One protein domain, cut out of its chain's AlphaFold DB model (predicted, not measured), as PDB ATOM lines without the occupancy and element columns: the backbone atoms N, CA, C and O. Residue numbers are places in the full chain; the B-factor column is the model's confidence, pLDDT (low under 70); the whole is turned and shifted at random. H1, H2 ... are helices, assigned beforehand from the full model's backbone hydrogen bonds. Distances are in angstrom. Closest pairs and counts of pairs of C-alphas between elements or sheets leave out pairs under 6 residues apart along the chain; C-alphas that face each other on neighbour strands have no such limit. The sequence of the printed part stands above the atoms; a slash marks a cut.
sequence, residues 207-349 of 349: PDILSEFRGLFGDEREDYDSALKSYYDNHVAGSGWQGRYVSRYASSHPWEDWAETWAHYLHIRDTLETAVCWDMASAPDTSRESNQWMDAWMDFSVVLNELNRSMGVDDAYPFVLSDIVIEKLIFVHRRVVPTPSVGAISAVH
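This is residues 207 to 349 of the 349 residues of the protein "zinc-ribbon_6 domain-containing protein" of Gammaproteobacteria bacterium SG8_31 (UniProt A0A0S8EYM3). What shape? A post, H3, is crossed by H5 near its middle and by H4 farther along, while H1 meets its first end at a corner and H2 lies beyond that end. How built? The printed part has 143 residues with five named helices, is all helix and only just loose: radius of gyration of the C-alphas 17.6 A, spans 50 by 47 by 32 A.

Any hub? H3, residues 254 to 277, touches H1, 207 to 217, H4, 292 to 310, and H5, 323 to 336, about perpendicular at 87, 76 and 77 degrees. The closest C-alphas of H3 and H5, Tyr 265 and Leu 329, are 6.0 A apart. What else? H2, residues 224 to 233, is near H3. In H4, 13 of 15 O i to N i+4 pairs are within hydrogen-bond range; elsewhere every pair.

Where to begin? H1 begins at C-alpha 207, (-9.656, -2.955, 9.357). And end? H5 ends at C-alpha 336, (-8.072, 14.052, 10.939).

Any cut? The printed part has none. Low confidence? pLDDT is under 70 at residues 235 to 239 and 339 to 349.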
ATOM      1  N   PRO A 207     -10.474  -1.887   8.769       97.12
ATOM      2  CA  PRO A 207      -9.656  -2.955   9.357       97.12
ATOM      3  C   PRO A 207      -8.146  -2.682   9.391       97.12
ATOM      4  O   PRO A 207      -7.505  -2.934  10.412       97.12
ATOM      5  N   ASP A 208      -7.579  -2.128   8.315       97.31
ATOM      6  CA  ASP A 208      -6.141  -1.829   8.245       97.31
ATOM      7  C   ASP A 208      -5.746  -0.709   9.221       97.31
ATOM      8  O   ASP A 208      -4.717  -0.786   9.892       97.31
ATOM      9  N   ILE A 209      -6.607   0.304   9.360       97.62
ATOM     10  CA  ILE A 209      -6.413   1.412  10.301       97.62
ATOM     11  C   ILE A 209      -6.572   0.925  11.742       97.62
ATOM     12  O   ILE A 209      -5.794   1.324  12.603       97.62
ATOM     13  N   LEU A 210      -7.543   0.053  12.016       98.25
ATOM     14  CA  LEU A 210      -7.723  -0.547  13.335       98.25
ATOM     15  C   LEU A 210      -6.528  -1.439  13.717       98.25
ATOM     16  O   LEU A 210      -6.121  -1.474  14.875       98.25
ATOM     17  N   SER A 211      -5.917  -2.131  12.751       98.25
ATOM     18  CA  SER A 211      -4.676  -2.878  12.989       98.25
ATOM     19  C   SER A 211      -3.503  -1.950  13.324       98.25
ATOM     20  O   SER A 211      -2.745  -2.238  14.250       98.25
ATOM     21  N   GLU A 212      -3.354  -0.838  12.597       98.00
ATOM     22  CA  GLU A 212      -2.350   0.196  12.892       98.00
ATOM     23  C   GLU A 212      -2.578   0.806  14.286       98.00
ATOM     24  O   GLU A 212      -1.643   0.913  15.079       98.00
ATOM     25  N   PHE A 213      -3.835   1.115  14.616       98.62
ATOM     26  CA  PHE A 213      -4.255   1.588  15.932       98.62
ATOM     27  C   PHE A 213      -3.803   0.636  17.042       98.62
ATOM     28  O   PHE A 213      -3.138   1.064  17.982       98.62
ATOM     29  N   ARG A 214      -4.085  -0.666  16.912       98.25
ATOM     30  CA  ARG A 214      -3.702  -1.661  17.925       98.25
ATOM     31  C   ARG A 214      -2.194  -1.771  18.122       98.25
ATOM     32  O   ARG A 214      -1.744  -2.019  19.239       98.25
ATOM     33  N   GLY A 215      -1.413  -1.556  17.063       97.88
ATOM     34  CA  GLY A 215       0.046  -1.496  17.152       97.88
ATOM     35  C   GLY A 215       0.552  -0.323  18.000       97.88
ATOM     36  O   GLY A 215       1.536  -0.473  18.721       97.88
ATOM     37  N   LEU A 216      -0.138   0.820  17.951       97.75
ATOM     38  CA  LEU A 216       0.268   2.057  18.630       97.75
ATOM     39  C   LEU A 216      -0.329   2.200  20.041       97.75
ATOM     40  O   LEU A 216       0.391   2.499  20.998       97.75
ATOM     41  N   PHE A 217      -1.636   1.983  20.176       97.75
ATOM     42  CA  PHE A 217      -2.427   2.277  21.379       97.75
ATOM     43  C   PHE A 217      -2.699   1.035  22.241       97.75
ATOM     44  O   PHE A 217      -2.870   1.148  23.453       97.75
ATOM     45  N   GLY A 218      -2.664  -0.164  21.653       96.25
ATOM     46  CA  GLY A 218      -3.015  -1.420  22.319       96.25
ATOM     47  C   GLY A 218      -4.368  -1.980  21.876       96.25
ATOM     48  O   GLY A 218      -5.031  -1.425  21.003       96.25
ATOM     49  N   ASP A 219      -4.753  -3.121  22.446       96.44
ATOM     50  CA  ASP A 219      -5.960  -3.853  22.053       96.44
ATOM     51  C   ASP A 219      -7.204  -3.288  22.743       96.44
ATOM     52  O   ASP A 219      -7.426  -3.510  23.929       96.44
ATOM     53  N   GLU A 220      -8.033  -2.572  21.992       95.62
ATOM     54  CA  GLU A 220      -9.238  -1.910  22.495       95.62
ATOM     55  C   GLU A 220     -10.366  -2.865  22.896       95.62
ATOM     56  O   GLU A 220     -11.397  -2.419  23.385       95.62
ATOM     57  N   ARG A 221     -10.199  -4.172  22.657       95.88
ATOM     58  CA  ARG A 221     -11.161  -5.204  23.072       95.88
ATOM     59  C   ARG A 221     -11.026  -5.583  24.544       95.88
ATOM     60  O   ARG A 221     -11.773  -6.445  25.008       95.88
ATOM     61  N   GLU A 222     -10.041  -5.022  25.241       93.69
ATOM     62  CA  GLU A 222      -9.954  -5.118  26.693       93.69
ATOM     63  C   GLU A 222     -11.269  -4.644  27.336       93.69
ATOM     64  O   GLU A 222     -11.942  -3.744  26.838       93.69
ATOM     65  N   ASP A 223     -11.688  -5.303  28.419       95.44
ATOM     66  CA  ASP A 223     -12.920  -4.924  29.106       95.44
ATOM     67  C   ASP A 223     -12.732  -3.566  29.788       95.44
ATOM     68  O   ASP A 223     -11.966  -3.440  30.747       95.44
ATOM     69  N   TYR A 224     -13.440  -2.560  29.279       90.38
ATOM     70  CA  TYR A 224     -13.278  -1.167  29.679       90.38
ATOM     71  C   TYR A 224     -13.457  -0.948  31.188       90.38
ATOM     72  O   TYR A 224     -12.602  -0.343  31.839       90.38
ATOM     73  N   ASP A 225     -14.535  -1.484  31.766       89.69
ATOM     74  CA  ASP A 225     -14.844  -1.306  33.188       89.69
ATOM     75  C   ASP A 225     -13.791  -1.981  34.080       89.69
ATOM     76  O   ASP A 225     -13.359  -1.415  35.090       89.69
ATOM     77  N   SER A 226     -13.332  -3.176  33.699       91.38
ATOM     78  CA  SER A 226     -12.266  -3.883  34.414       91.38
ATOM     79  C   SER A 226     -10.919  -3.167  34.302       91.38
ATOM     80  O   SER A 226     -10.194  -3.097  35.300       91.38
ATOM     81  N   ALA A 227     -10.587  -2.609  33.134       90.25
ATOM     82  CA  ALA A 227      -9.355  -1.856  32.905       90.25
ATOM     83  C   ALA A 227      -9.317  -0.569  33.743       90.25
ATOM     84  O   ALA A 227      -8.357  -0.340  34.485       90.25
ATOM     85  N   LEU A 228     -10.400   0.218  33.734       86.75
ATOM     86  CA  LEU A 228     -10.522   1.413  34.574       86.75
ATOM     87  C   LEU A 228     -10.475   1.083  36.062       86.75
ATOM     88  O   LEU A 228      -9.788   1.760  36.830       86.75
ATOM     89  N   LYS A 229     -11.179   0.029  36.487       87.50
ATOM     90  CA  LYS A 229     -11.124  -0.418  37.877       87.50
ATOM     91  C   LYS A 229      -9.699  -0.801  38.267       87.50
ATOM     92  O   LYS A 229      -9.217  -0.346  39.295       87.50
ATOM     93  N   SER A 230      -9.006  -1.577  37.436       86.81
ATOM     94  CA  SER A 230      -7.603  -1.941  37.657       86.81
ATOM     95  C   SER A 230      -6.702  -0.707  37.748       86.81
ATOM     96  O   SER A 230      -5.855  -0.628  38.638       86.81
ATOM     97  N   TYR A 231      -6.901   0.287  36.880       85.06
ATOM     98  CA  TYR A 231      -6.165   1.549  36.916       85.06
ATOM     99  C   TYR A 231      -6.351   2.290  38.252       85.06
ATOM    100  O   TYR A 231      -5.363   2.697  38.872       85.06
ATOM    101  N   TYR A 232      -7.594   2.418  38.730       81.69
ATOM    102  CA  TYR A 232      -7.901   3.093  39.992       81.69
ATOM    103  C   TYR A 232      -7.585   2.244  41.243       81.69
ATOM    104  O   TYR A 232      -7.279   2.785  42.303       81.69
ATOM    105  N   ASP A 233      -7.590   0.919  41.168       83.38
ATOM    106  CA  ASP A 233      -7.181   0.073  42.297       83.38
ATOM    107  C   ASP A 233      -5.646   0.090  42.461       83.38
ATOM    108  O   ASP A 233      -5.122   0.055  43.578       83.38
ATOM    109  N   ASN A 234      -4.905   0.238  41.357       74.88
ATOM    110  CA  ASN A 234      -3.442   0.221  41.317       74.88
ATOM    111  C   ASN A 234      -2.798   1.623  41.337       74.88
ATOM    112  O   ASN A 234      -1.696   1.800  40.814       74.88
ATOM    113  N   HIS A 235      -3.418   2.635  41.968       58.97
ATOM    114  CA  HIS A 235      -2.875   4.011  42.048       58.97
ATOM    115  C   HIS A 235      -1.431   4.118  42.592       58.97
ATOM    116  O   HIS A 235      -0.794   5.169  42.463       58.97
ATOM    117  N   VAL A 236      -0.871   3.047  43.153       48.88
ATOM    118  CA  VAL A 236       0.486   2.982  43.692       48.88
ATOM    119  C   VAL A 236       1.533   2.793  42.575       48.88
ATOM    120  O   VAL A 236       1.770   1.700  42.081       48.88
ATOM    121  N   ALA A 237       2.225   3.890  42.248       44.19
ATOM    122  CA  ALA A 237       3.632   3.906  41.816       44.19
ATOM    123  C   ALA A 237       4.041   3.171  40.513       44.19
ATOM    124  O   ALA A 237       5.067   2.498  40.472       44.19
ATOM    125  N   GLY A 238       3.333   3.382  39.401       52.03
ATOM    126  CA  GLY A 238       3.865   3.062  38.070       52.03
ATOM    127  C   GLY A 238       4.748   4.182  37.499       52.03
ATOM    128  O   GLY A 238       4.239   5.089  36.841       52.03
ATOM    129  N   SER A 239       6.064   4.137  37.727       58.62
ATOM    130  CA  SER A 239       7.040   4.882  36.915       58.62
ATOM    131  C   SER A 239       7.139   4.206  35.545       58.62
ATOM    132  O   SER A 239       7.637   3.084  35.461       58.62
ATOM    133  N   GLY A 240       6.649   4.837  34.481       70.75
ATOM    134  CA  GLY A 240       6.718   4.230  33.147       70.75
ATOM    135  C   GLY A 240       5.748   4.788  32.114       70.75
ATOM    136  O   GLY A 240       5.925   4.528  30.928       70.75
ATOM    137  N   TRP A 241       4.758   5.589  32.522       83.31
ATOM    138  CA  TRP A 241       3.844   6.203  31.556       83.31
ATOM    139  C   TRP A 241       4.532   7.295  30.720       83.31
ATOM    140  O   TRP A 241       4.246   7.412  29.531       83.31
ATOM    141  N   GLN A 242       5.509   8.007  31.306       81.69
ATOM    142  CA  GLN A 242       6.218   9.172  30.745       81.69
ATOM    143  C   GLN A 242       7.030   8.904  29.458       81.69
ATOM    144  O   GLN A 242       7.647   9.822  28.928       81.69
ATOM    145  N   GLY A 243       7.055   7.668  28.952       86.69
ATOM    146  CA  GLY A 243       7.686   7.313  27.675       86.69
ATOM    147  C   GLY A 243       6.717   6.810  26.603       86.69
ATOM    148  O   GLY A 243       7.125   6.658  25.454       86.69
ATOM    149  N   ARG A 244       5.450   6.546  26.941       91.12
ATOM    150  CA  ARG A 244       4.483   5.916  26.025       91.12
ATOM    151  C   ARG A 244       3.159   6.662  25.924       91.12
ATOM    152  O   ARG A 244       2.500   6.558  24.893       91.12
ATOM    153  N   TYR A 245       2.765   7.385  26.964       91.75
ATOM    154  CA  TYR A 245       1.455   8.015  27.073       91.75
ATOM    155  C   TYR A 245       1.608   9.517  27.303       91.75
ATOM    156  O   TYR A 245       2.521   9.953  28.005       91.75
ATOM    157  N   VAL A 246       0.708  10.310  26.717       90.00
ATOM    158  CA  VAL A 246       0.717  11.776  26.858       90.00
ATOM    159  C   VAL A 246       0.297  12.234  28.259       90.00
ATOM    160  O   VAL A 246       0.742  13.274  28.744       90.00
ATOM    161  N   SER A 247      -0.521  11.429  28.934       87.44
ATOM    162  CA  SER A 247      -0.947  11.625  30.313       87.44
ATOM    163  C   SER A 247      -0.919  10.296  31.064       87.44
ATOM    164  O   SER A 247      -0.778   9.222  30.474       87.44
ATOM    165  N   ARG A 248      -1.054  10.349  32.391       85.12
ATOM    166  CA  ARG A 248      -1.216   9.132  33.193       85.12
ATOM    167  C   ARG A 248      -2.545   8.438  32.875       85.12
ATOM    168  O   ARG A 248      -2.574   7.219  32.783       85.12
ATOM    169  N   TYR A 249      -3.621   9.202  32.684       86.19
ATOM    170  CA  TYR A 249      -4.948   8.648  32.414       86.19
ATOM    171  C   TYR A 249      -5.016   7.912  31.071       86.19
ATOM    172  O   TYR A 249      -5.656   6.868  30.982       86.19
ATOM    173  N   ALA A 250      -4.252   8.358  30.071       90.75
ATOM    174  CA  ALA A 250      -4.083   7.652  28.800       90.75
ATOM    175  C   ALA A 250      -3.579   6.202  28.955       90.75
ATOM    176  O   ALA A 250      -3.789   5.387  28.067       90.75
ATOM    177  N   SER A 251      -2.933   5.833  30.071       90.81
ATOM    178  CA  SER A 251      -2.514   4.443  30.298       90.81
ATOM    179  C   SER A 251      -3.631   3.534  30.822       90.81
ATOM    180  O   SER A 251      -3.354   2.377  31.125       90.81
ATOM    181  N   SER A 252      -4.842   4.055  31.028       90.44
ATOM    182  CA  SER A 252      -5.943   3.313  31.648       90.44
ATOM    183  C   SER A 252      -6.646   2.359  30.682       90.44
ATOM    184  O   SER A 252      -7.074   1.290  31.105       90.44
ATOM    185  N   HIS A 253      -6.736   2.720  29.399       94.06
ATOM    186  CA  HIS A 253      -7.342   1.907  28.345       94.06
ATOM    187  C   HIS A 253      -6.925   2.437  26.954       94.06
ATOM    188  O   HIS A 253      -6.730   3.647  26.815       94.06
ATOM    189  N   PRO A 254      -6.841   1.607  25.892       96.81
ATOM    190  CA  PRO A 254      -6.507   2.084  24.542       96.81
ATOM    191  C   PRO A 254      -7.449   3.165  23.983       96.81
ATOM    192  O   PRO A 254      -6.995   4.065  23.276       96.81
ATOM    193  N   TRP A 255      -8.747   3.127  24.315       96.31
ATOM    194  CA  TRP A 255      -9.679   4.217  23.968       96.31
ATOM    195  C   TRP A 255      -9.361   5.532  24.693       96.31
ATOM    196  O   TRP A 255      -9.503   6.596  24.096       96.31
ATOM    197  N   GLU A 256      -8.867   5.478  25.929       94.44
ATOM    198  CA  GLU A 256      -8.464   6.681  26.666       94.44
ATOM    199  C   GLU A 256      -7.136   7.237  26.140       94.44
ATOM    200  O   GLU A 256      -6.965   8.446  26.014       94.44
ATOM    201  N   ASP A 257      -6.212   6.364  25.735       96.12
ATOM    202  CA  ASP A 257      -4.973   6.750  25.053       96.12
ATOM    203  C   ASP A 257      -5.251   7.467  23.719       96.12
ATOM    204  O   ASP A 257      -4.652   8.505  23.416       96.12
ATOM    205  N   TRP A 258      -6.211   6.952  22.941       97.88
ATOM    206  CA  TRP A 258      -6.739   7.613  21.746       97.88
ATOM    207  C   TRP A 258      -7.299   8.996  22.067       97.88
ATOM    208  O   TRP A 258      -6.917   9.975  21.423       97.88
ATOM    209  N   ALA A 259      -8.187   9.080  23.059       96.12
ATOM    210  CA  ALA A 259      -8.896  10.307  23.383       96.12
ATOM    211  C   ALA A 259      -7.972  11.407  23.911       96.12
ATOM    212  O   ALA A 259      -8.047  12.556  23.461       96.12
ATOM    213  N   GLU A 260      -7.025  11.047  24.773       94.38
ATOM    214  CA  GLU A 260      -6.004  11.958  25.284       94.38
ATOM    215  C   GLU A 260      -5.048  12.416  24.175       94.38
ATOM    216  O   GLU A 260      -4.762  13.610  24.054       94.38
ATOM    217  N   THR A 261      -4.600  11.505  23.302       97.38
ATOM    218  CA  THR A 261      -3.737  11.858  22.160       97.38
ATOM    219  C   THR A 261      -4.468  12.770  21.173       97.38
ATOM    220  O   THR A 261      -3.904  13.767  20.715       97.38
ATOM    221  N   TRP A 262      -5.736  12.481  20.865       97.81
ATOM    222  CA  TRP A 262      -6.592  13.324  20.027       97.81
ATOM    223  C   TRP A 262      -6.758  14.722  20.617       97.81
ATOM    224  O   TRP A 262      -6.567  15.728  19.926       97.81
ATOM    225  N   ALA A 263      -7.081  14.800  21.909       95.88
ATOM    226  CA  ALA A 263      -7.258  16.070  22.589       95.88
ATOM    227  C   ALA A 263      -5.976  16.905  22.576       95.88
ATOM    228  O   ALA A 263      -6.025  18.125  22.361       95.88
ATOM    229  N   HIS A 264      -4.834  16.240  22.737       95.56
ATOM    230  CA  HIS A 264      -3.522  16.863  22.665       95.56
ATOM    231  C   HIS A 264      -3.171  17.334  21.255       95.56
ATOM    232  O   HIS A 264      -2.692  18.452  21.084       95.56
ATOM    233  N   TYR A 265      -3.483  16.551  20.225       97.69
ATOM    234  CA  TYR A 265      -3.318  16.971  18.834       97.69
ATOM    235  C   TYR A 265      -4.138  18.236  18.519       97.69
ATOM    236  O   TYR A 265      -3.602  19.204  17.974       97.69
ATOM    237  N   LEU A 266      -5.417  18.285  18.916       97.06
ATOM    238  CA  LEU A 266      -6.253  19.478  18.721       97.06
ATOM    239  C   LEU A 266      -5.745  20.682  19.526       97.06
ATOM    240  O   LEU A 266      -5.842  21.819  19.063       97.06
ATOM    241  N   HIS A 267      -5.175  20.452  20.713       93.81
ATOM    242  CA  HIS A 267      -4.464  21.488  21.458       93.81
ATOM    243  C   HIS A 267      -3.321  22.069  20.631       93.81
ATOM    244  O   HIS A 267      -3.300  23.283  20.415       93.81
ATOM    245  N   ILE A 268      -2.393  21.219  20.190       95.75
ATOM    246  CA  ILE A 268      -1.208  21.616  19.423       95.75
ATOM    247  C   ILE A 268      -1.635  22.418  18.199       95.75
ATOM    248  O   ILE A 268      -1.178  23.543  17.999       95.75
ATOM    249  N   ARG A 269      -2.583  21.881  17.427       95.00
ATOM    250  CA  ARG A 269      -3.069  22.510  16.202       95.00
ATOM    251  C   ARG A 269      -3.664  23.896  16.447       95.00
ATOM    252  O   ARG A 269      -3.321  24.838  15.735       95.00
ATOM    253  N   ASP A 270      -4.547  24.046  17.430       94.94
ATOM    254  CA  ASP A 270      -5.228  25.325  17.676       94.94
ATOM    255  C   ASP A 270      -4.280  26.400  18.217       94.94
ATOM    256  O   ASP A 270      -4.414  27.591  17.894       94.94
ATOM    257  N   THR A 271      -3.316  25.985  19.041       95.12
ATOM    258  CA  THR A 271      -2.277  26.869  19.568       95.12
ATOM    259  C   THR A 271      -1.321  27.287  18.452       95.12
ATOM    260  O   THR A 271      -1.059  28.480  18.310       95.12
ATOM    261  N   LEU A 272      -0.896  26.356  17.593       95.50
ATOM    262  CA  LEU A 272      -0.034  26.650  16.449       95.50
ATOM    263  C   LEU A 272      -0.733  27.537  15.409       95.50
ATOM    264  O   LEU A 272      -0.138  28.503  14.945       95.50
ATOM    265  N   GLU A 273      -2.024  27.313  15.119       94.12
ATOM    266  CA  GLU A 273      -2.819  28.224  14.273       94.12
ATOM    267  C   GLU A 273      -2.814  29.645  14.857       94.12
ATOM    268  O   GLU A 273      -2.702  30.622  14.120       94.12
ATOM    269  N   THR A 274      -2.918  29.777  16.186       94.38
ATOM    270  CA  THR A 274      -2.811  31.085  16.849       94.38
ATOM    271  C   THR A 274      -1.423  31.680  16.640       94.38
ATOM    272  O   THR A 274      -1.326  32.804  16.164       94.38
ATOM    273  N   ALA A 275      -0.358  30.933  16.934       95.06
ATOM    274  CA  ALA A 275       1.015  31.408  16.793       95.06
ATOM    275  C   ALA A 275       1.314  31.910  15.372       95.06
ATOM    276  O   ALA A 275       1.827  33.013  15.203       95.06
ATOM    277  N   VAL A 276       0.905  31.147  14.356       95.06
ATOM    278  CA  VAL A 276       1.053  31.514  12.941       95.06
ATOM    279  C   VAL A 276       0.253  32.770  12.604       95.06
ATOM    280  O   VAL A 276       0.770  33.687  11.976       95.06
ATOM    281  N   CYS A 277      -1.001  32.863  13.056       93.19
ATOM    282  CA  CYS A 277      -1.836  34.034  12.780       93.19
ATOM    283  C   CYS A 277      -1.315  35.324  13.426       93.19
ATOM    284  O   CYS A 277      -1.717  36.403  12.999       93.19
ATOM    285  N   TRP A 278      -0.476  35.227  14.455       91.88
ATOM    286  CA  TRP A 278       0.147  36.363  15.135       91.88
ATOM    287  C   TRP A 278       1.624  36.533  14.776       91.88
ATOM    288  O   TRP A 278       2.327  37.272  15.459       91.88
ATOM    289  N   ASP A 279       2.082  35.866  13.711       92.88
ATOM    290  CA  ASP A 279       3.448  35.971  13.199       92.88
ATOM    291  C   ASP A 279       4.514  35.556  14.248       92.88
ATOM    292  O   ASP A 279       5.672  35.959  14.180       92.88
ATOM    293  N   MET A 280       4.120  34.730  15.230       92.56
ATOM    294  CA  MET A 280       4.990  34.176  16.281       92.56
ATOM    295  C   MET A 280       5.626  32.838  15.883       92.56
ATOM    296  O   MET A 280       6.586  32.401  16.512       92.56
ATOM    297  N   ALA A 281       5.076  32.173  14.867       93.00
ATOM    298  CA  ALA A 281       5.609  30.952  14.278       93.00
ATOM    299  C   ALA A 281       5.426  30.998  12.756       93.00
ATOM    300  O   ALA A 281       4.476  31.598  12.254       93.00
ATOM    301  N   SER A 282       6.325  30.346  12.019       91.38
ATOM    302  CA  SER A 282       6.145  30.165  10.575       91.38
ATOM    303  C   SER A 282       5.026  29.162  10.311       91.38
ATOM    304  O   SER A 282       4.884  28.197  11.058       91.38
ATOM    305  N   ALA A 283       4.242  29.375   9.252       93.44
ATOM    306  CA  ALA A 283       3.207  28.428   8.846       93.44
ATOM    307  C   ALA A 283       3.854  27.100   8.401       93.44
ATOM    308  O   ALA A 283       4.562  27.105   7.390       93.44
ATOM    309  N   PRO A 284       3.642  25.981   9.121       94.50
ATOM    310  CA  PRO A 284       4.177  24.692   8.703       94.50
ATOM    311  C   PRO A 284       3.317  24.078   7.596       94.50
ATOM    312  O   PRO A 284       2.127  24.385   7.482       94.50
ATOM    313  N   ASP A 285       3.882  23.142   6.829       93.75
ATOM    314  CA  ASP A 285       3.053  22.247   6.025       93.75
ATOM    315  C   ASP A 285       2.234  21.322   6.941       93.75
ATOM    316  O   ASP A 285       2.784  20.507   7.688       93.75
ATOM    317  N   THR A 286       0.910  21.455   6.869       92.06
ATOM    318  CA  THR A 286      -0.066  20.630   7.593       92.06
ATOM    319  C   THR A 286      -0.767  19.624   6.679       92.06
ATOM    320  O   THR A 286      -1.873  19.178   6.994       92.06
ATOM    321  N   SER A 287      -0.197  19.333   5.508       92.44
ATOM    322  CA  SER A 287      -0.661  18.253   4.645       92.44
ATOM    323  C   SER A 287      -0.563  16.914   5.374       92.44
ATOM    324  O   SER A 287       0.301  16.718   6.220       92.44
ATOM    325  N   ARG A 288      -1.452  15.982   5.026       90.62
ATOM    326  CA  ARG A 288      -1.639  14.705   5.730       90.62
ATOM    327  C   ARG A 288      -0.352  13.900   5.958       90.62
ATOM    328  O   ARG A 288      -0.249  13.197   6.957       90.62
ATOM    329  N   GLU A 289       0.592  13.974   5.024       91.50
ATOM    330  CA  GLU A 289       1.851  13.216   5.057       91.50
ATOM    331  C   GLU A 289       3.026  14.033   5.631       91.50
ATOM    332  O   GLU A 289       4.149  13.537   5.711       91.50
ATOM    333  N   SER A 290       2.790  15.293   6.008       93.00
ATOM    334  CA  SER A 290       3.804  16.180   6.569       93.00
ATOM    335  C   SER A 290       3.894  16.046   8.086       93.00
ATOM    336  O   SER A 290       2.889  16.010   8.794       93.00
ATOM    337  N   ASN A 291       5.129  16.090   8.587       94.12
ATOM    338  CA  ASN A 291       5.436  16.196  10.014       94.12
ATOM    339  C   ASN A 291       5.963  17.589  10.406       94.12
ATOM    340  O   ASN A 291       6.266  17.807  11.574       94.12
ATOM    341  N   GLN A 292       6.037  18.555   9.477       95.50
ATOM    342  CA  GLN A 292       6.591  19.894   9.761       95.50
ATOM    343  C   GLN A 292       5.840  20.631  10.876       95.50
ATOM    344  O   GLN A 292       6.411  21.453  11.588       95.50
ATOM    345  N   TRP A 293       4.545  20.352  11.037       96.00
ATOM    346  CA  TRP A 293       3.739  20.921  12.115       96.00
ATOM    347  C   TRP A 293       4.211  20.468  13.502       96.00
ATOM    348  O   TRP A 293       4.036  21.211  14.467       96.00
ATOM    349  N   MET A 294       4.815  19.280  13.602       95.69
ATOM    350  CA  MET A 294       5.365  18.752  14.844       95.69
ATOM    351  C   MET A 294       6.652  19.491  15.209       95.69
ATOM    352  O   MET A 294       6.776  19.954  16.340       95.69
ATOM    353  N   ASP A 295       7.553  19.696  14.245       93.88
ATOM    354  CA  ASP A 295       8.782  20.478  14.445       93.88
ATOM    355  C   ASP A 295       8.448  21.920  14.857       93.88
ATOM    356  O   ASP A 295       8.920  22.414  15.882       93.88
ATOM    357  N   ALA A 296       7.528  22.562  14.128       95.88
ATOM    358  CA  ALA A 296       7.058  23.907  14.447       95.88
ATOM    359  C   ALA A 296       6.408  23.992  15.840       95.88
ATOM    360  O   ALA A 296       6.551  25.002  16.532       95.88
ATOM    361  N   TRP A 297       5.700  22.942  16.269       96.38
ATOM    362  CA  TRP A 297       5.157  22.868  17.622       96.38
ATOM    363  C   TRP A 297       6.252  22.747  18.681       96.38
ATOM    364  O   TRP A 297       6.195  23.463  19.681       96.38
ATOM    365  N   MET A 298       7.236  21.868  18.477       94.12
ATOM    366  CA  MET A 298       8.331  21.676  19.430       94.12
ATOM    367  C   MET A 298       9.078  22.992  19.661       94.12
ATOM    368  O   MET A 298       9.224  23.405  20.814       94.12
ATOM    369  N   ASP A 299       9.420  23.708  18.588       93.75
ATOM    370  CA  ASP A 299      10.070  25.020  18.661       93.75
ATOM    371  C   ASP A 299       9.201  26.056  19.391       93.75
ATOM    372  O   ASP A 299       9.658  26.748  20.307       93.75
ATOM    373  N   PHE A 300       7.918  26.152  19.027       95.69
ATOM    374  CA  PHE A 300       7.017  27.140  19.619       95.69
ATOM    375  C   PHE A 300       6.696  26.850  21.093       95.69
ATOM    376  O   PHE A 300       6.553  27.781  21.888       95.69
ATOM    377  N   SER A 301       6.606  25.578  21.486       94.81
ATOM    378  CA  SER A 301       6.293  25.175  22.863       94.81
ATOM    379  C   SER A 301       7.353  25.649  23.864       94.81
ATOM    380  O   SER A 301       7.012  26.056  24.977       94.81
ATOM    381  N   VAL A 302       8.626  25.695  23.447       94.25
ATOM    382  CA  VAL A 302       9.724  26.250  24.248       94.25
ATOM    383  C   VAL A 302       9.515  27.745  24.464       94.25
ATOM    384  O   VAL A 302       9.541  28.204  25.604       94.25
ATOM    385  N   VAL A 303       9.232  28.499  23.396       94.44
ATOM    386  CA  VAL A 303       8.940  29.939  23.490       94.44
ATOM    387  C   VAL A 303       7.749  30.192  24.413       94.44
ATOM    388  O   VAL A 303       7.803  31.068  25.273       94.44
ATOM    389  N   LEU A 304       6.684  29.401  24.273       94.25
ATOM    390  CA  LEU A 304       5.492  29.503  25.106       94.25
ATOM    391  C   LEU A 304       5.818  29.300  26.595       94.25
ATOM    392  O   LEU A 304       5.362  30.087  27.429       94.25
ATOM    393  N   ASN A 305       6.613  28.288  26.935       94.62
ATOM    394  CA  ASN A 305       7.019  28.029  28.317       94.62
ATOM    395  C   ASN A 305       7.932  29.133  28.868       94.62
ATOM    396  O   ASN A 305       7.696  29.619  29.971       94.62
ATOM    397  N   GLU A 306       8.907  29.611  28.092       95.81
ATOM    398  CA  GLU A 306       9.801  30.698  28.518       95.81
ATOM    399  C   GLU A 306       9.059  32.030  28.733       95.81
ATOM    400  O   GLU A 306       9.350  32.756  29.688       95.81
ATOM    401  N   LEU A 307       8.042  32.340  27.917       94.81
ATOM    402  CA  LEU A 307       7.156  33.491  28.144       94.81
ATOM    403  C   LEU A 307       6.396  33.374  29.473       94.81
ATOM    404  O   LEU A 307       6.263  34.360  30.197       94.81
ATOM    405  N   ASN A 308       5.922  32.174  29.806       93.62
ATOM    406  CA  ASN A 308       5.215  31.906  31.060       93.62
ATOM    407  C   ASN A 308       6.155  32.037  32.269       93.62
ATOM    408  O   ASN A 308       5.884  32.829  33.175       93.62
ATOM    409  N   ARG A 309       7.326  31.392  32.223       94.50
ATOM    410  CA  ARG A 309       8.370  31.521  33.256       94.50
ATOM    411  C   ARG A 309       8.792  32.975  33.476       94.50
ATOM    412  O   ARG A 309       8.950  33.399  34.618       94.50
ATOM    413  N   SER A 310       8.903  33.765  32.405       96.25
ATOM    414  CA  SER A 310       9.251  35.194  32.473       96.25
ATOM    415  C   SER A 310       8.200  36.047  33.193       96.25
ATOM    416  O   SER A 310       8.535  37.076  33.774       96.25
ATOM    417  N   MET A 311       6.934  35.622  33.183       96.25
ATOM    418  CA  MET A 311       5.848  36.252  33.944       96.25
ATOM    419  C   MET A 311       5.696  35.676  35.362       96.25
ATOM    420  O   MET A 311       4.805  36.101  36.096       96.25
ATOM    421  N   GLY A 312       6.549  34.726  35.761       93.19
ATOM    422  CA  GLY A 312       6.490  34.070  37.068       93.19
ATOM    423  C   GLY A 312       5.369  33.036  37.198       93.19
ATOM    424  O   GLY A 312       4.930  32.770  38.315       93.19
ATOM    425  N   VAL A 313       4.890  32.482  36.081       91.69
ATOM    426  CA  VAL A 313       3.902  31.394  36.062       91.69
ATOM    427  C   VAL A 313       4.541  30.094  35.565       91.69
ATOM    428  O   VAL A 313       5.550  30.124  34.858       91.69
ATOM    429  N   ASP A 314       3.969  28.955  35.957       89.12
ATOM    430  CA  ASP A 314       4.432  27.629  35.530       89.12
ATOM    431  C   ASP A 314       4.355  27.447  34.007       89.12
ATOM    432  O   ASP A 314       3.630  28.160  33.308       89.12
ATOM    433  N   ASP A 315       5.071  26.443  33.495       89.81
ATOM    434  CA  ASP A 315       5.031  26.052  32.085       89.81
ATOM    435  C   ASP A 315       3.588  25.866  31.601       89.81
ATOM    436  O   ASP A 315       2.853  25.007  32.095       89.81
ATOM    437  N   ALA A 316       3.194  26.633  30.581       87.50
ATOM    438  CA  ALA A 316       1.880  26.487  29.959       87.50
ATOM    439  C   ALA A 316       1.731  25.148  29.222       87.50
ATOM    440  O   ALA A 316       0.612  24.652  29.064       87.50
ATOM    441  N   TYR A 317       2.847  24.558  28.787       90.69
ATOM    442  CA  TYR A 317       2.919  23.243  28.167       90.69
ATOM    443  C   TYR A 317       3.984  22.373  28.863       90.69
ATOM    444  O   TYR A 317       5.111  22.256  28.378       90.69
ATOM    445  N   PRO A 318       3.656  21.739  30.004       86.62
ATOM    446  CA  PRO A 318       4.603  20.962  30.809       86.62
ATOM    447  C   PRO A 318       4.759  19.505  30.326       86.62
ATOM    448  O   PRO A 318       5.103  18.625  31.119       86.62
ATOM    449  N   PHE A 319       4.436  19.220  29.062       86.94
ATOM    450  CA  PHE A 319       4.418  17.863  28.515       86.94
ATOM    451  C   PHE A 319       5.749  17.525  27.849       86.94
ATOM    452  O   PHE A 319       6.316  18.339  27.123       86.94
ATOM    453  N   VAL A 320       6.211  16.294  28.055       82.62
ATOM    454  CA  VAL A 320       7.353  15.725  27.336       82.62
ATOM    455  C   VAL A 320       6.804  14.724  26.329       82.62
ATOM    456  O   VAL A 320       6.140  13.764  26.714       82.62
ATOM    457  N   LEU A 321       7.056  14.966  25.045       91.94
ATOM    458  CA  LEU A 321       6.608  14.090  23.967       91.94
ATOM    459  C   LEU A 321       7.723  13.103  23.629       91.94
ATOM    460  O   LEU A 321       8.761  13.498  23.105       91.94
ATOM    461  N   SER A 322       7.521  11.829  23.959       94.06
ATOM    462  CA  SER A 322       8.405  10.752  23.511       94.06
ATOM    463  C   SER A 322       8.151  10.407  22.043       94.06
ATOM    464  O   SER A 322       7.081  10.710  21.513       94.06
ATOM    465  N   ASP A 323       9.083   9.687  21.417       95.44
ATOM    466  CA  ASP A 323       8.936   9.208  20.035       95.44
ATOM    467  C   ASP A 323       7.619   8.437  19.827       95.44
ATOM    468  O   ASP A 323       6.902   8.675  18.861       95.44
ATOM    469  N   ILE A 324       7.226   7.598  20.793       96.06
ATOM    470  CA  ILE A 324       5.965   6.839  20.734       96.06
ATOM    471  C   ILE A 324       4.744   7.771  20.777       96.06
ATOM    472  O   ILE A 324       3.767   7.560  20.059       96.06
ATOM    473  N   VAL A 325       4.770   8.811  21.616       96.69
ATOM    474  CA  VAL A 325       3.673   9.792  21.666       96.69
ATOM    475  C   VAL A 325       3.615  10.590  20.361       96.69
ATOM    476  O   VAL A 325       2.524  10.849  19.857       96.69
ATOM    477  N   ILE A 326       4.764  10.927  19.773       97.25
ATOM    478  CA  ILE A 326       4.838  11.592  18.467       97.25
ATOM    479  C   ILE A 326       4.235  10.702  17.371       97.25
ATOM    480  O   ILE A 326       3.408  11.180  16.599       97.25
ATOM    481  N   GLU A 327       4.556   9.407  17.331       97.81
ATOM    482  CA  GLU A 327       3.960   8.458  16.377       97.81
ATOM    483  C   GLU A 327       2.429   8.401  16.492       97.81
ATOM    484  O   GLU A 327       1.720   8.426  15.481       97.81
ATOM    485  N   LYS A 328       1.902   8.397  17.720       98.38
ATOM    486  CA  LYS A 328       0.457   8.458  17.980       98.38
ATOM    487  C   LYS A 328      -0.162   9.780  17.519       98.38
ATOM    488  O   LYS A 328      -1.228   9.773  16.904       98.38
ATOM    489  N   LEU A 329       0.500  10.912  17.759       98.31
ATOM    490  CA  LEU A 329       0.047  12.221  17.278       98.31
ATOM    491  C   LEU A 329       0.037  12.283  15.738       98.31
ATOM    492  O   LEU A 329      -0.916  12.797  15.152       98.31
ATOM    493  N   ILE A 330       1.041  11.702  15.073       97.81
ATOM    494  CA  ILE A 330       1.095  11.567  13.606       97.81
ATOM    495  C   ILE A 330      -0.026  10.650  13.098       97.81
ATOM    496  O   ILE A 330      -0.636  10.924  12.061       97.81
ATOM    497  N   PHE A 331      -0.340   9.567  13.816       98.00
ATOM    498  CA  PHE A 331      -1.498   8.728  13.505       98.00
ATOM    499  C   PHE A 331      -2.800   9.538  13.555       98.00
ATOM    500  O   PHE A 331      -3.539   9.536  12.570       98.00
ATOM    501  N   VAL A 332      -3.047  10.293  14.633       98.06
ATOM    502  CA  VAL A 332      -4.221  11.181  14.741       98.06
ATOM    503  C   VAL A 332      -4.254  12.183  13.584       98.06
ATOM    504  O   VAL A 332      -5.278  12.304  12.910       98.06
ATOM    505  N   HIS A 333      -3.134  12.852  13.293       97.25
ATOM    506  CA  HIS A 333      -3.025  13.810  12.191       97.25
ATOM    507  C   HIS A 333      -3.481  13.205  10.854       97.25
ATOM    508  O   HIS A 333      -4.336  13.778  10.176       97.25
ATOM    509  N   ARG A 334      -3.010  11.996  10.517       95.62
ATOM    510  CA  ARG A 334      -3.378  11.280   9.280       95.62
ATOM    511  C   ARG A 334      -4.838  10.825   9.220       95.62
ATOM    512  O   ARG A 334      -5.313  10.471   8.133       95.62
ATOM    513  N   ARG A 335      -5.532  10.734  10.357       94.69
ATOM    514  CA  ARG A 335      -6.972  10.418  10.428       94.69
ATOM    515  C   ARG A 335      -7.840  11.669  10.337       94.69
ATOM    516  O   ARG A 335      -8.934  11.606   9.789       94.69
ATOM    517  N   VAL A 336      -7.343  12.784  10.859       92.56
ATOM    518  CA  VAL A 336      -8.072  14.052  10.939       92.56
ATOM    519  C   VAL A 336      -7.925  14.891   9.676       92.56
ATOM    520  O   VAL A 336      -8.892  15.515   9.245       92.56
ATOM    521  N   VAL A 337      -6.727  14.945   9.092       87.81
ATOM    522  CA  VAL A 337      -6.489  15.741   7.888       87.81
ATOM    523  C   VAL A 337      -7.019  14.985   6.671       87.81
ATOM    524  O   VAL A 337      -6.556  13.871   6.397       87.81
ATOM    525  N   PRO A 338      -7.980  15.561   5.926       70.38
ATOM    526  CA  PRO A 338      -8.570  14.893   4.778       70.38
ATOM    527  C   PRO A 338      -7.524  14.631   3.691       70.38
ATOM    528  O   PRO A 338      -6.644  15.452   3.425       70.38
ATOM    529  N   THR A 339      -7.644  13.488   3.017       57.94
ATOM    530  CA  THR A 339      -6.884  13.205   1.797       57.94
ATOM    531  C   THR A 339      -7.377  14.148   0.694       57.94
ATOM    532  O   THR A 339      -8.588  14.205   0.456       57.94
ATOM    533  N   PRO A 340      -6.508  14.897  -0.003       42.84
ATOM    534  CA  PRO A 340      -6.959  15.772  -1.075       42.84
ATOM    535  C   PRO A 340      -7.390  14.946  -2.298       42.84
ATOM    536  O   PRO A 340      -6.567  14.690  -3.164       42.84
ATOM    537  N   SER A 341      -8.670  14.546  -2.387       39.56
ATOM    538  CA  SER A 341      -9.396  14.401  -3.665       39.56
ATOM    539  C   SER A 341     -10.890  14.035  -3.530       39.56
ATOM    540  O   SER A 341     -11.237  13.006  -2.959       39.56
ATOM    541  N   VAL A 342     -11.705  14.857  -4.213       33.50
ATOM    542  CA  VAL A 342     -13.083  14.704  -4.741       33.50
ATOM    543  C   VAL A 342     -14.246  14.541  -3.747       33.50
ATOM    544  O   VAL A 342     -14.617  13.442  -3.362       33.50
ATOM    545  N   GLY A 343     -14.942  15.658  -3.496       34.72
ATOM    546  CA  GLY A 343     -16.389  15.642  -3.243       34.72
ATOM    547  C   GLY A 343     -16.832  15.490  -1.791       34.72
ATOM    548  O   GLY A 343     -17.701  14.671  -1.510       34.72
ATOM    549  N   ALA A 344     -16.316  16.306  -0.870       30.08
ATOM    550  CA  ALA A 344     -17.044  16.543   0.372       30.08
ATOM    551  C   ALA A 344     -18.281  17.392   0.045       30.08
ATOM    552  O   ALA A 344     -18.179  18.590  -0.231       30.08
ATOM    553  N   ILE A 345     -19.450  16.752   0.030       34.31
ATOM    554  CA  ILE A 345     -20.735  17.442   0.078       34.31
ATOM    555  C   ILE A 345     -20.764  18.178   1.418       34.31
ATOM    556  O   ILE A 345     -20.961  17.579   2.473       34.31
ATOM    557  N   SER A 346     -20.519  19.485   1.369       35.00
ATOM    558  CA  SER A 346     -20.888  20.399   2.438       35.00
ATOM    559  C   SER A 346     -22.412  20.441   2.467       35.00
ATOM    560  O   SER A 346     -23.036  21.160   1.695       35.00
ATOM    561  N   ALA A 347     -23.027  19.613   3.306       32.78
ATOM    562  CA  ALA A 347     -24.421  19.797   3.674       32.78
ATOM    563  C   ALA A 347     -24.464  20.760   4.865       32.78
ATOM    564  O   ALA A 347     -24.711  20.371   6.000       32.78
ATOM    565  N   VAL A 348     -24.153  22.030   4.593       35.72
ATOM    566  CA  VAL A 348     -24.741  23.135   5.351       35.72
ATOM    567  C   VAL A 348     -26.019  23.494   4.599       35.72
ATOM    568  O   VAL A 348     -26.008  24.345   3.713       35.72
ATOM    569  N   HIS A 349     -27.092  22.770   4.904       31.92
ATOM    570  CA  HIS A 349     -28.457  23.161   4.572       31.92
ATOM    571  C   HIS A 349     -29.297  23.076   5.834       31.92
ATOM    572  O   HIS A 349     -29.298  21.987   6.451       31.92
TER     573      HIS A 349